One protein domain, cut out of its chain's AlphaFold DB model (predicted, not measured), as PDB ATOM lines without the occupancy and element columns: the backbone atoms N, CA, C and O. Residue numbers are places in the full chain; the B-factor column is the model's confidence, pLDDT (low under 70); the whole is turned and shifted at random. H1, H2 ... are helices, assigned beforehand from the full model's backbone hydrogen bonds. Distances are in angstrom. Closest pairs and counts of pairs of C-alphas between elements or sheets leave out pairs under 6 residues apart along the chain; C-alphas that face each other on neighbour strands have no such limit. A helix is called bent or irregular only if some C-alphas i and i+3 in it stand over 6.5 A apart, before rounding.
ATOM      1  N   ARG A  28     172.358 247.764 214.860       76.88
ATOM      2  CA  ARG A  28     170.975 247.843 215.329       76.88
ATOM      3  C   ARG A  28     170.949 248.808 216.504       76.88
ATOM      4  O   ARG A  28     171.899 248.833 217.300       76.88
ATOM      5  N   SER A  29     169.907 249.626 216.582       88.81
ATOM      6  CA  SER A  29     169.747 250.488 217.747       88.81
ATOM      7  C   SER A  29     169.653 249.594 218.996       88.81
ATOM      8  O   SER A  29     169.162 248.463 218.907       88.81
ATOM      9  N   PRO A  30     170.111 250.045 220.177       90.00
ATOM     10  CA  PRO A  30     169.971 249.253 221.403       90.00
ATOM     11  C   PRO A  30     168.496 248.945 221.727       90.00
ATOM     12  O   PRO A  30     168.212 247.996 222.448       90.00
ATOM     13  N   LEU A  31     167.562 249.701 221.138       94.75
ATOM     14  CA  LEU A  31     166.128 249.434 221.145       94.75
ATOM     15  C   LEU A  31     165.775 248.131 220.392       94.75
ATOM     16  O   LEU A  31     165.148 247.247 220.962       94.75
ATOM     17  N   GLU A  32     166.229 247.984 219.141       94.62
ATOM     18  CA  GLU A  32     166.009 246.800 218.282       94.62
ATOM     19  C   GLU A  32     166.721 245.524 218.770       94.62
ATOM     20  O   GLU A  32     166.448 244.429 218.270       94.62
ATOM     21  N   ALA A  33     167.676 245.652 219.693       94.88
ATOM     22  CA  ALA A  33     168.361 244.518 220.308       94.88
ATOM     23  C   ALA A  33     167.555 243.887 221.460       94.88
ATOM     24  O   ALA A  33     167.703 242.691 221.706       94.88
ATOM     25  N   THR A  34     166.714 244.676 222.139       96.06
ATOM     26  CA  THR A  34     165.999 244.272 223.365       96.06
ATOM     27  C   THR A  34     164.489 244.147 223.152       96.06
ATOM     28  O   THR A  34     163.855 243.266 223.724       96.06
ATOM     29  N   VAL A  35     163.891 245.011 222.326       97.62
ATOM     30  CA  VAL A  35     162.449 244.992 222.044       97.62
ATOM     31  C   VAL A  35     162.157 243.967 220.939       97.62
ATOM     32  O   VAL A  35     162.755 244.053 219.862       97.62
ATOM     33  N   PRO A  36     161.248 242.995 221.154       97.75
ATOM     34  CA  PRO A  36     160.947 241.978 220.152       97.75
ATOM     35  C   PRO A  36     160.294 242.599 218.911       97.75
ATOM     36  O   PRO A  36     159.512 243.545 219.004       97.75
ATOM     37  N   VAL A  37     160.583 242.029 217.736       97.56
ATOM     38  CA  VAL A  37     160.230 242.611 216.424       97.56
ATOM     39  C   VAL A  37     158.728 242.895 216.269       97.56
ATOM     40  O   VAL A  37     158.361 243.870 215.622       97.56
ATOM     41  N   CYS A  38     157.870 242.096 216.909       98.19
ATOM     42  CA  CYS A  38     156.419 242.292 216.938       98.19
ATOM     43  C   CYS A  38     155.966 243.588 217.631       98.19
ATOM     44  O   CYS A  38     154.939 244.115 217.242       98.19
ATOM     45  N   ALA A  39     156.726 244.132 218.589       98.25
ATOM     46  CA  ALA A  39     156.382 245.357 219.322       98.25
ATOM     47  C   ALA A  39     157.029 246.633 218.747       98.25
ATOM     48  O   ALA A  39     156.707 247.747 219.173       98.25
ATOM     49  N   LEU A  40     157.958 246.498 217.788       97.19
ATOM     50  CA  LEU A  40     158.632 247.635 217.153       97.19
ATOM     51  C   LEU A  40     157.682 248.596 216.404       97.19
ATOM     52  O   LEU A  40     157.950 249.799 216.470       97.19
ATOM     53  N   PRO A  41     156.594 248.162 215.724       97.88
ATOM     54  CA  PRO A  41     155.659 249.075 215.060       97.88
ATOM     55  C   PRO A  41     154.943 250.005 216.052       97.88
ATOM     56  O   PRO A  41     155.085 251.227 215.948       97.88
ATOM     57  N   CYS A  42     154.266 249.446 217.062       98.31
ATOM     58  CA  CYS A  42     153.635 250.196 218.150       98.31
ATOM     59  C   CYS A  42     154.623 251.116 218.874       98.31
ATOM     60  O   CYS A  42     154.326 252.297 219.087       98.31
ATOM     61  N   LEU A  43     155.826 250.629 219.203       97.75
ATOM     62  CA  LEU A  43     156.808 251.451 219.908       97.75
ATOM     63  C   LEU A  43     157.292 252.611 219.026       97.75
ATOM     64  O   LEU A  43     157.383 253.742 219.495       97.75
ATOM     65  N   THR A  44     157.514 252.374 217.732       97.06
ATOM     66  CA  THR A  44     157.893 253.422 216.769       97.06
ATOM     67  C   THR A  44     156.787 254.466 216.586       97.06
ATOM     68  O   THR A  44     157.090 255.641 216.367       97.06
ATOM     69  N   TYR A  45     155.512 254.087 216.703       97.50
ATOM     70  CA  TYR A  45     154.383 255.024 216.705       97.50
ATOM     71  C   TYR A  45     154.378 255.908 217.965       97.50
ATOM     72  O   TYR A  45     154.391 257.135 217.850       97.50
ATOM     73  N   TYR A  46     154.453 255.314 219.162       97.44
ATOM     74  CA  TYR A  46     154.488 256.079 220.416       97.44
ATOM     75  C   TYR A  46     155.738 256.964 220.547       97.44
ATOM     76  O   TYR A  46     155.634 258.104 220.991       97.44
ATOM     77  N   LEU A  47     156.905 256.508 220.082       97.25
ATOM     78  CA  LEU A  47     158.132 257.317 220.045       97.25
ATOM     79  C   LEU A  47     157.978 258.611 219.232       97.25
ATOM     80  O   LEU A  47     158.547 259.635 219.601       97.25
ATOM     81  N   GLN A  48     157.210 258.588 218.139       96.69
ATOM     82  CA  GLN A  48     156.981 259.773 217.304       96.69
ATOM     83  C   GLN A  48     155.997 260.760 217.941       96.69
ATOM     84  O   GLN A  48     156.220 261.967 217.872       96.69
ATOM     85  N   ASN A  49     154.926 260.254 218.556       97.44
ATOM     86  CA  ASN A  49     153.857 261.092 219.103       97.44
ATOM     87  C   ASN A  49     154.201 261.651 220.490       97.44
ATOM     88  O   ASN A  49     153.924 262.817 220.776       97.44
ATOM     89  N   ASP A  50     154.830 260.836 221.338       97.25
ATOM     90  CA  ASP A  50     154.961 261.130 222.764       97.25
ATOM     91  C   ASP A  50     156.353 261.643 223.157       97.25
ATOM     92  O   ASP A  50     156.504 262.285 224.198       97.25
ATOM     93  N   PHE A  51     157.367 261.409 222.313       97.38
ATOM     94  CA  PHE A  51     158.747 261.862 222.521       97.38
ATOM     95  C   PHE A  51     159.272 262.783 221.390       97.38
ATOM     96  O   PHE A  51     160.432 262.654 220.993       97.38
ATOM     97  N   PRO A  52     158.505 263.787 220.900       95.69
ATOM     98  CA  PRO A  52     158.854 264.585 219.712       95.69
ATOM     99  C   PRO A  52     160.120 265.456 219.853       95.69
ATOM    100  O   PRO A  52     160.528 266.114 218.901       95.69
ATOM    101  N   ASN A  53     160.735 265.488 221.040       96.19
ATOM    102  CA  ASN A  53     161.965 266.228 221.335       96.19
ATOM    103  C   ASN A  53     163.222 265.334 221.405       96.19
ATOM    104  O   ASN A  53     164.295 265.846 221.716       96.19
ATOM    105  N   CYS A  54     163.104 264.023 221.167       97.00
ATOM    106  CA  CYS A  54     164.222 263.079 221.186       97.00
ATOM    107  C   CYS A  54     164.454 262.467 219.798       97.00
ATOM    108  O   CYS A  54     163.512 262.179 219.062       97.00
ATOM    109  N   ALA A  55     165.719 262.220 219.449       95.69
ATOM    110  CA  ALA A  55     166.044 261.377 218.302       95.69
ATOM    111  C   ALA A  55     165.677 259.915 218.613       95.69
ATOM    112  O   ALA A  55     165.856 259.465 219.745       95.69
ATOM    113  N   ARG A  56     165.198 259.158 217.614       92.25
ATOM    114  CA  ARG A  56     164.745 257.761 217.805       92.25
ATOM    115  C   ARG A  56     165.844 256.831 218.331       92.25
ATOM    116  O   ARG A  56     165.542 255.880 219.040       92.25
ATOM    117  N   ASP A  57     167.097 257.131 217.998       93.62
ATOM    118  CA  ASP A  57     168.274 256.356 218.403       93.62
ATOM    119  C   ASP A  57     168.872 256.815 219.750       93.62
ATOM    120  O   ASP A  57     169.729 256.131 220.312       93.62
ATOM    121  N   ASP A  58     168.434 257.961 220.292       96.06
ATOM    122  CA  ASP A  58     168.942 258.510 221.554       96.06
ATOM    123  C   ASP A  58     168.180 257.934 222.756       96.06
ATOM    124  O   ASP A  58     167.299 258.562 223.355       96.06
ATOM    125  N   LEU A  59     168.565 256.710 223.129       96.12
ATOM    126  CA  LEU A  59     168.060 256.017 224.313       96.12
ATOM    127  C   LEU A  59     168.234 256.847 225.600       96.12
ATOM    128  O   LEU A  59     167.413 256.737 226.508       96.12
ATOM    129  N   ALA A  60     169.263 257.702 225.691       97.19
ATOM    130  CA  ALA A  60     169.480 258.535 226.870       97.19
ATOM    131  C   ALA A  60     168.428 259.650 226.967       97.19
ATOM    132  O   ALA A  60     167.838 259.831 228.033       97.19
ATOM    133  N   CYS A  61     168.123 260.336 225.858       97.81
ATOM    134  CA  CYS A  61     167.020 261.297 225.797       97.81
ATOM    135  C   CYS A  61     165.679 260.623 226.110       97.81
ATOM    136  O   CYS A  61     164.956 261.094 226.991       97.81
ATOM    137  N   LEU A  62     165.384 259.494 225.454       97.81
ATOM    138  CA  LEU A  62     164.118 258.769 225.600       97.81
ATOM    139  C   LEU A  62     163.890 258.256 227.028       97.81
ATOM    140  O   LEU A  62     162.811 258.446 227.578       97.81
ATOM    141  N   CYS A  63     164.909 257.679 227.668       98.19
ATOM    142  CA  CYS A  63     164.818 257.246 229.063       98.19
ATOM    143  C   CYS A  63     164.813 258.412 230.068       98.19
ATOM    144  O   CYS A  63     164.345 258.230 231.189       98.19
ATOM    145  N   SER A  64     165.312 259.602 229.702       97.94
ATOM    146  CA  SER A  64     165.355 260.789 230.581       97.94
ATOM    147  C   SER A  64     164.045 261.577 230.678       97.94
ATOM    148  O   SER A  64     163.991 262.604 231.361       97.94
ATOM    149  N   ARG A  65     162.982 261.131 229.997       97.69
ATOM    150  CA  ARG A  65     161.663 261.771 230.013       97.69
ATOM    151  C   ARG A  65     160.555 260.735 230.172       97.69
ATOM    152  O   ARG A  65     160.716 259.576 229.803       97.69
ATOM    153  N   TYR A  66     159.415 261.181 230.685       97.81
ATOM    154  CA  TYR A  66     158.158 260.468 230.484       97.81
ATOM    155  C   TYR A  66     157.579 260.808 229.105       97.81
ATOM    156  O   TYR A  66     157.837 261.889 228.565       97.81
ATOM    157  N   SER A  67     156.748 259.908 228.589       97.25
ATOM    158  CA  SER A  67     155.830 260.155 227.484       97.25
ATOM    159  C   SER A  67     154.825 261.260 227.843       97.25
ATOM    160  O   SER A  67     154.605 261.578 229.015       97.25
ATOM    161  N   THR A  68     154.145 261.809 226.838       96.25
ATOM    162  CA  THR A  68     152.959 262.678 227.000       96.25
ATOM    163  C   THR A  68     151.873 262.058 227.892       96.25
ATOM    164  O   THR A  68     151.145 262.791 228.559       96.25
ATOM    165  N   ALA A  69     151.786 260.723 227.936       94.81
ATOM    166  CA  ALA A  69     150.866 259.958 228.774       94.81
ATOM    167  C   ALA A  69     151.371 259.701 230.213       94.81
ATOM    168  O   ALA A  69     150.615 259.182 231.028       94.81
ATOM    169  N   GLY A  70     152.617 260.064 230.548       96.38
ATOM    170  CA  GLY A  70     153.203 259.860 231.882       96.38
ATOM    171  C   GLY A  70     153.909 258.513 232.096       96.38
ATOM    172  O   GLY A  70     154.250 258.183 233.234       96.38
ATOM    173  N   ASN A  71     154.158 257.754 231.028       97.12
ATOM    174  CA  ASN A  71     154.850 256.462 231.063       97.12
ATOM    175  C   ASN A  71     156.341 256.629 230.742       97.12
ATOM    176  O   ASN A  71     156.720 257.463 229.921       97.12
ATOM    177  N   THR A  72     157.203 255.808 231.329       97.44
ATOM    178  CA  THR A  72     158.585 255.631 230.856       97.44
ATOM    179  C   THR A  72     158.626 254.840 229.543       97.44
ATOM    180  O   THR A  72     157.675 254.148 229.175       97.44
ATOM    181  N   LEU A  73     159.761 254.896 228.837       97.56
ATOM    182  CA  LEU A  73     159.991 254.105 227.623       97.56
ATOM    183  C   LEU A  73     159.810 252.590 227.855       97.56
ATOM    184  O   LEU A  73     159.267 251.915 226.985       97.56
ATOM    185  N   GLY A  74     160.232 252.067 229.013       97.44
ATOM    186  CA  GLY A  74     160.105 250.643 229.355       97.44
ATOM    187  C   GLY A  74     158.650 250.203 229.545       97.44
ATOM    188  O   GLY A  74     158.241 249.178 229.006       97.44
ATOM    189  N   GLU A  75     157.833 251.016 230.225       97.31
ATOM    190  CA  GLU A  75     156.381 250.796 230.325       97.31
ATOM    191  C   GLU A  75     155.707 250.873 228.951       97.31
ATOM    192  O   GLU A  75     154.889 250.020 228.616       97.31
ATOM    193  N   GLN A  76     156.068 251.860 228.124       97.38
ATOM    194  CA  GLN A  76     155.474 252.018 226.796       97.38
ATOM    195  C   GLN A  76     155.845 250.860 225.855       97.38
ATOM    196  O   GLN A  76     155.005 250.407 225.078       97.38
ATOM    197  N   ALA A  77     157.074 250.349 225.950       97.81
ATOM    198  CA  ALA A  77     157.519 249.175 225.208       97.81
ATOM    199  C   ALA A  77     156.833 247.888 225.702       97.81
ATOM    200  O   ALA A  77     156.396 247.093 224.872       97.81
ATOM    201  N   LEU A  78     156.645 247.714 227.018       97.50
ATOM    202  CA  LEU A  78     155.870 246.603 227.587       97.50
ATOM    203  C   LEU A  78     154.410 246.625 227.098       97.50
ATOM    204  O   LEU A  78     153.908 245.611 226.621       97.50
ATOM    205  N   ILE A  79     153.764 247.798 227.092       97.25
ATOM    206  CA  ILE A  79     152.408 247.990 226.543       97.25
ATOM    207  C   ILE A  79     152.326 247.604 225.054       97.25
ATOM    208  O   ILE A  79     151.266 247.178 224.598       97.25
ATOM    209  N   CYS A  80     153.410 247.746 224.286       98.31
ATOM    210  CA  CYS A  80     153.468 247.279 222.899       98.31
ATOM    211  C   CYS A  80     153.685 245.765 222.784       98.31
ATOM    212  O   CYS A  80     153.062 245.137 221.929       98.31
ATOM    213  N   VAL A  81     154.507 245.164 223.653       97.94
ATOM    214  CA  VAL A  81     154.669 243.701 223.727       97.94
ATOM    215  C   VAL A  81     153.329 243.035 224.037       97.94
ATOM    216  O   VAL A  81     152.910 242.155 223.293       97.94
ATOM    217  N   ASP A  82     152.605 243.515 225.046       97.25
ATOM    218  CA  ASP A  82     151.333 242.921 225.479       97.25
ATOM    219  C   ASP A  82     150.167 243.139 224.487       97.25
ATOM    220  O   ASP A  82     149.095 242.554 224.655       97.25
ATOM    221  N   LYS A  83     150.354 243.975 223.452       97.25
ATOM    222  CA  LYS A  83     149.353 244.265 222.407       97.25
ATOM    223  C   LYS A  83     149.655 243.631 221.051       97.25
ATOM    224  O   LYS A  83     148.729 243.150 220.405       97.25
ATOM    225  N   GLU A  84     150.903 243.699 220.584       97.75
ATOM    226  CA  GLU A  84     151.278 243.291 219.218       97.75
ATOM    227  C   GLU A  84     152.052 241.965 219.163       97.75
ATOM    228  O   GLU A  84     152.138 241.352 218.097       97.75
ATOM    229  N   CYS A  85     152.595 241.481 220.285       98.06
ATOM    230  CA  CYS A  85     153.245 240.173 220.338       98.06
ATOM    231  C   CYS A  85     152.275 239.065 220.797       98.06
ATOM    232  O   CYS A  85     151.395 239.309 221.624       98.06
ATOM    233  N   PRO A  86     152.460 237.811 220.334       97.56
ATOM    234  CA  PRO A  86     151.897 236.652 221.030       97.56
ATOM    235  C   PRO A  86     152.450 236.588 222.468       97.56
ATOM    236  O   PRO A  86     153.527 237.139 222.711       97.56
ATOM    237  N   PRO A  87     151.770 235.909 223.417       96.88
ATOM    238  CA  PRO A  87     152.166 235.886 224.828       96.88
ATOM    239  C   PRO A  87     153.639 235.489 224.999       96.88
ATOM    240  O   PRO A  87     154.031 234.348 224.744       96.88
ATOM    241  N   THR A  88     154.459 236.462 225.400       96.94
ATOM    242  CA  THR A  88     155.906 236.294 225.573       96.94
ATOM    243  C   THR A  88     156.221 235.791 226.984       96.94
ATOM    244  O   THR A  88     155.457 236.050 227.914       96.94
ATOM    245  N   PRO A  89     157.327 235.050 227.189       96.88
ATOM    246  CA  PRO A  89     157.731 234.644 228.529       96.88
ATOM    247  C   PRO A  89     158.132 235.869 229.360       96.88
ATOM    248  O   PRO A  89     158.833 236.748 228.857       96.88
ATOM    249  N   ASN A  90     157.767 235.879 230.649       95.94
ATOM    250  CA  ASN A  90     157.935 237.018 231.562       95.94
ATOM    251  C   ASN A  90     159.346 237.637 231.551       95.94
ATOM    252  O   ASN A  90     159.480 238.835 231.768       95.94
ATOM    253  N   ALA A  91     160.392 236.844 231.290       96.25
ATOM    254  CA  ALA A  91     161.766 237.332 231.162       96.25
ATOM    255  C   ALA A  91     161.911 238.411 230.069       96.25
ATOM    256  O   ALA A  91     162.496 239.455 230.325       96.25
ATOM    257  N   VAL A  92     161.304 238.216 228.891       96.12
ATOM    258  CA  VAL A  92     161.352 239.191 227.785       96.12
ATOM    259  C   VAL A  92     160.562 240.452 228.137       96.12
ATOM    260  O   VAL A  92     161.033 241.560 227.897       96.12
ATOM    261  N   GLN A  93     159.390 240.304 228.765       96.81
ATOM    262  CA  GLN A  93     158.622 241.444 229.284       96.81
ATOM    263  C   GLN A  93     159.427 242.236 230.331       96.81
ATOM    264  O   GLN A  93     159.407 243.465 230.333       96.81
ATOM    265  N   GLN A  94     160.165 241.539 231.200       96.31
ATOM    266  CA  GLN A  94     160.968 242.129 232.269       96.31
ATOM    267  C   GLN A  94     162.233 242.828 231.740       96.31
ATOM    268  O   GLN A  94     162.535 243.934 232.189       96.31
ATOM    269  N   ASP A  95     162.914 242.256 230.743       96.56
ATOM    270  CA  ASP A  95     164.037 242.894 230.040       96.56
ATOM    271  C   ASP A  95     163.588 244.171 229.302       96.56
ATOM    272  O   ASP A  95     164.250 245.208 229.379       96.56
ATOM    273  N   VAL A  96     162.421 244.134 228.645       97.38
ATOM    274  CA  VAL A  96     161.820 245.299 227.969       97.38
ATOM    275  C   VAL A  96     161.397 246.382 228.969       97.38
ATOM    276  O   VAL A  96     161.669 247.562 228.750       97.38
ATOM    277  N   TYR A  97     160.796 246.005 230.100       97.44
ATOM    278  CA  TYR A  97     160.433 246.933 231.176       97.44
ATOM    279  C   TYR A  97     161.669 247.598 231.810       97.44
ATOM    280  O   TYR A  97     161.666 248.801 232.081       97.44
ATOM    281  N   TYR A  98     162.763 246.850 231.990       96.69
ATOM    282  CA  TYR A  98     164.021 247.360 232.545       96.69
ATOM    283  C   TYR A  98     164.986 247.974 231.519       96.69
ATOM    284  O   TYR A  98     166.083 248.383 231.908       96.69
ATOM    285  N   LEU A  99     164.579 248.150 230.258       96.25
ATOM    286  CA  LEU A  99     165.372 248.738 229.167       96.25
ATOM    287  C   LEU A  99     166.100 250.046 229.545       96.25
ATOM    288  O   LEU A  99     167.234 250.274 229.127       96.25
ATOM    289  N   CYS A 100     165.479 250.894 230.370       97.50
ATOM    290  CA  CYS A 100     166.072 252.157 230.820       97.50
ATOM    291  C   CYS A 100     166.979 252.057 232.056       97.50
ATOM    292  O   CYS A 100     167.665 253.024 232.367       97.50
ATOM    293  N   THR A 101     167.033 250.927 232.770       95.69
ATOM    294  CA  THR A 101     167.790 250.815 234.038       95.69
ATOM    295  C   THR A 101     169.303 250.995 233.876       95.69
ATOM    296  O   THR A 101     169.975 251.404 234.820       95.69
ATOM    297  N   ALA A 102     169.840 250.754 232.676       93.44
ATOM    298  CA  ALA A 102     171.242 251.002 232.342       93.44
ATOM    299  C   ALA A 102     171.576 252.497 232.124       93.44
ATOM    300  O   ALA A 102     172.751 252.866 232.091       93.44
ATOM    301  N   VAL A 103     170.571 253.366 231.966       97.06
ATOM    302  CA  VAL A 103     170.751 254.802 231.714       97.06
ATOM    303  C   VAL A 103     170.734 255.558 233.044       97.06
ATOM    304  O   VAL A 103     169.713 255.640 233.718       97.06
ATOM    305  N   SER A 104     171.856 256.177 233.423       96.56
ATOM    306  CA  SER A 104     171.994 256.891 234.708       96.56
ATOM    307  C   SER A 104     171.105 258.135 234.852       96.56
ATOM    308  O   SER A 104     170.888 258.609 235.965       96.56
ATOM    309  N   THR A 105     170.583 258.659 233.741       96.25
ATOM    310  CA  THR A 105     169.599 259.750 233.683       96.25
ATOM    311  C   THR A 105     168.158 259.260 233.520       96.25
ATOM    312  O   THR A 105     167.286 260.077 233.238       96.25
ATOM    313  N   ALA A 106     167.892 257.954 233.654       97.06
ATOM    314  CA  ALA A 106     166.546 257.411 233.517       97.06
ATOM    315  C   ALA A 106     165.590 257.961 234.583       97.06
ATOM    316  O   ALA A 106     165.931 258.047 235.766       97.06
ATOM    317  N   VAL A 107     164.369 258.297 234.168       97.19
ATOM    318  CA  VAL A 107     163.306 258.663 235.110       97.19
ATOM    319  C   VAL A 107     162.802 257.389 235.810       97.19
ATOM    320  O   VAL A 107     162.639 256.368 235.138       97.19
ATOM    321  N   PRO A 108     162.571 257.390 237.139       95.12
ATOM    322  CA  PRO A 108     161.989 256.238 237.826       95.12
ATOM    323  C   PRO A 108     160.623 255.858 237.242       95.12
ATOM    324  O   PRO A 108     159.838 256.723 236.864       95.12
ATOM    325  N   VAL A 109     160.348 254.554 237.206       92.56
ATOM    326  CA  VAL A 109     159.123 253.983 236.629       92.56
ATOM    327  C   VAL A 109     157.885 254.449 237.405       92.56
ATOM    328  O   VAL A 109     157.877 254.394 238.637       92.56
ATOM    329  N   THR A 110     156.851 254.918 236.701       87.50
ATOM    330  CA  THR A 110     155.672 255.557 237.313       87.50
ATOM    331  C   THR A 110     154.636 254.560 237.816       87.50
ATOM    332  O   THR A 110     154.037 254.790 238.869       87.50
ATOM    333  N   HIS A 111     154.440 253.436 237.124       81.69
ATOM    334  CA  HIS A 111     153.374 252.484 237.417       81.69
ATOM    335  C   HIS A 111     153.920 251.149 237.922       81.69
ATOM    336  O   HIS A 111     154.019 250.161 237.195       81.69
ATOM    337  N   THR A 112     154.111 251.050 239.239       72.88
ATOM    338  CA  THR A 112     154.363 249.768 239.928       72.88
ATOM    339  C   THR A 112     153.230 248.740 239.758       72.88
ATOM    340  O   THR A 112     153.362 247.607 240.212       72.88
ATOM    341  N   LEU A 113     152.109 249.119 239.135       56.69
ATOM    342  CA  LEU A 113     150.929 248.285 238.895       56.69
ATOM    343  C   LEU A 113     150.890 247.664 237.481       56.69
ATOM    344  O   LEU A 113     150.085 246.771 237.255       56.69
ATOM    345  N   LEU A 114     151.808 248.037 236.573       68.00
ATOM    346  CA  LEU A 114     152.143 247.223 235.387       68.00
ATOM    347  C   LEU A 114     153.194 246.136 235.710       68.00
ATOM    348  O   LEU A 114     153.776 245.538 234.808       68.00
ATOM    349  N   THR A 115     153.449 245.857 236.995       49.22
ATOM    350  CA  THR A 115     154.326 244.750 237.398       49.22
ATOM    351  C   THR A 115     153.721 243.428 236.931       49.22
ATOM    352  O   THR A 115     152.749 242.948 237.516       49.22
ATOM    353  N   ILE A 116     154.333 242.845 235.899       51.25
ATOM    354  CA  ILE A 116     154.063 241.495 235.392       51.25
ATOM    355  C   ILE A 116     153.947 240.543 236.594       51.25
ATOM    356  O   ILE A 116     154.877 240.503 237.410       51.25
TER     357      ILE A 116
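What this domain is: This is residues 28 to 116 of the 780 residues of the protein "CFEM domain-containing protein" of Baudoinia panamericana (strain UAMH 10762) (UniProt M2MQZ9). Picture three helices in a stack, with H4 in the middle between H2 and H5 at a steep tilt to both, and two short helices, H1 and H3, set round this core. A long stretch with no named element, residues 98 to 116, leaves H5, passes H3 and folds back along the outside of the body. The printed part has 89 residues with five named helices, H1 H2 H3 H4 H5 in that order along the chain, and no named strand; the class is all helix, though the helices hold 44 of the 89 residues, under half. The whole is compact, with a radius of gyration of the C-alphas of 11.7 A, and rounded, spanning 32 by 26 by 22 A.

How they stand to each other: Start with H1, residues 30 to 34, and go on to H2, residues 37 to 50; they are close but not clearly touching, and their closest C-alphas, those of Glu 32 and Leu 40, are 7.5 A apart. Next look at H3, residues 59 to 63, which is close to H1 but not clearly touching it, the closest C-alphas being those of Leu 31 and Leu 59 at 7.6 A. H2 and H3 are only just apart, with their closest C-alphas at 8.3 A. Go on to H4, residues 73 to 84, which touches H2 through 14 pairs of C-alphas within 8 A; the closest are those of Ala 39 and Cys 80, 5.0 A apart. The two run opposite ways at a steep tilt of 51 degrees. H3 and H4 are close but not clearly touching, with the C-alphas of Cys 63 and Leu 73 the closest at 5.9 A. Then find H5, residues 90 to 97, which touches H4: the closest C-alphas, those of Gly 74 and Tyr 97, are 4.1 A apart. H4 and H5 run opposite ways at a steep tilt of 46 degrees. H1 and H5 are close but not clearly touching, the closest C-alphas being those of Thr 34 and Val 96 at 6.3 A. H2 and H5, H1 and H4, and H3 and H5 are apart. Along the backbones, each O i to N i+4 pair is within hydrogen-bond range in H3 and H5, against 8 of 10 in H2, 7 of 8 in H4 and 0 of 1 in H1, where 1 of 2 O i to N i+3 pairs is within range.

Where its parts are: Find C-alpha 30 at (169.971, 249.253, 221.403), where H1 begins; from there it runs 6.7 A to C-alpha 34. H2 begins at C-alpha 37, at (160.230, 242.611, 216.424), and measures 20.3 A to C-alpha 50; it is irregular, with C-alphas 38 and 41 standing 7.1 A apart. H3 is 5.9 A long, from Leu 59 to Cys 63. H4 covers 16.2 A from Leu 73 to Glu 84. H5 covers 10.2 A from Asn 90 and ends at C-alpha 97, at (160.433, 246.933, 231.176).

The domain as a whole: Look for the two C-alphas farthest apart and you find those of Asn 53 and Pro 89, at 32.7 A. The first and last printed C-alphas, those of Arg 28 and Ile 116, are 27.0 A apart. The printed part has no cut. The links from H1 to H2 and from H4 to H5 are tight, those from H2 to H3 and from H3 to H4 are short, and no link is long. After H5, the C-alphas of residues 98 to 116 lie 7 to 16 A from the mean of the C-alphas. The mean pLDDT of the printed part is 94.0; look at residues 113 to 116 for the four values under 70.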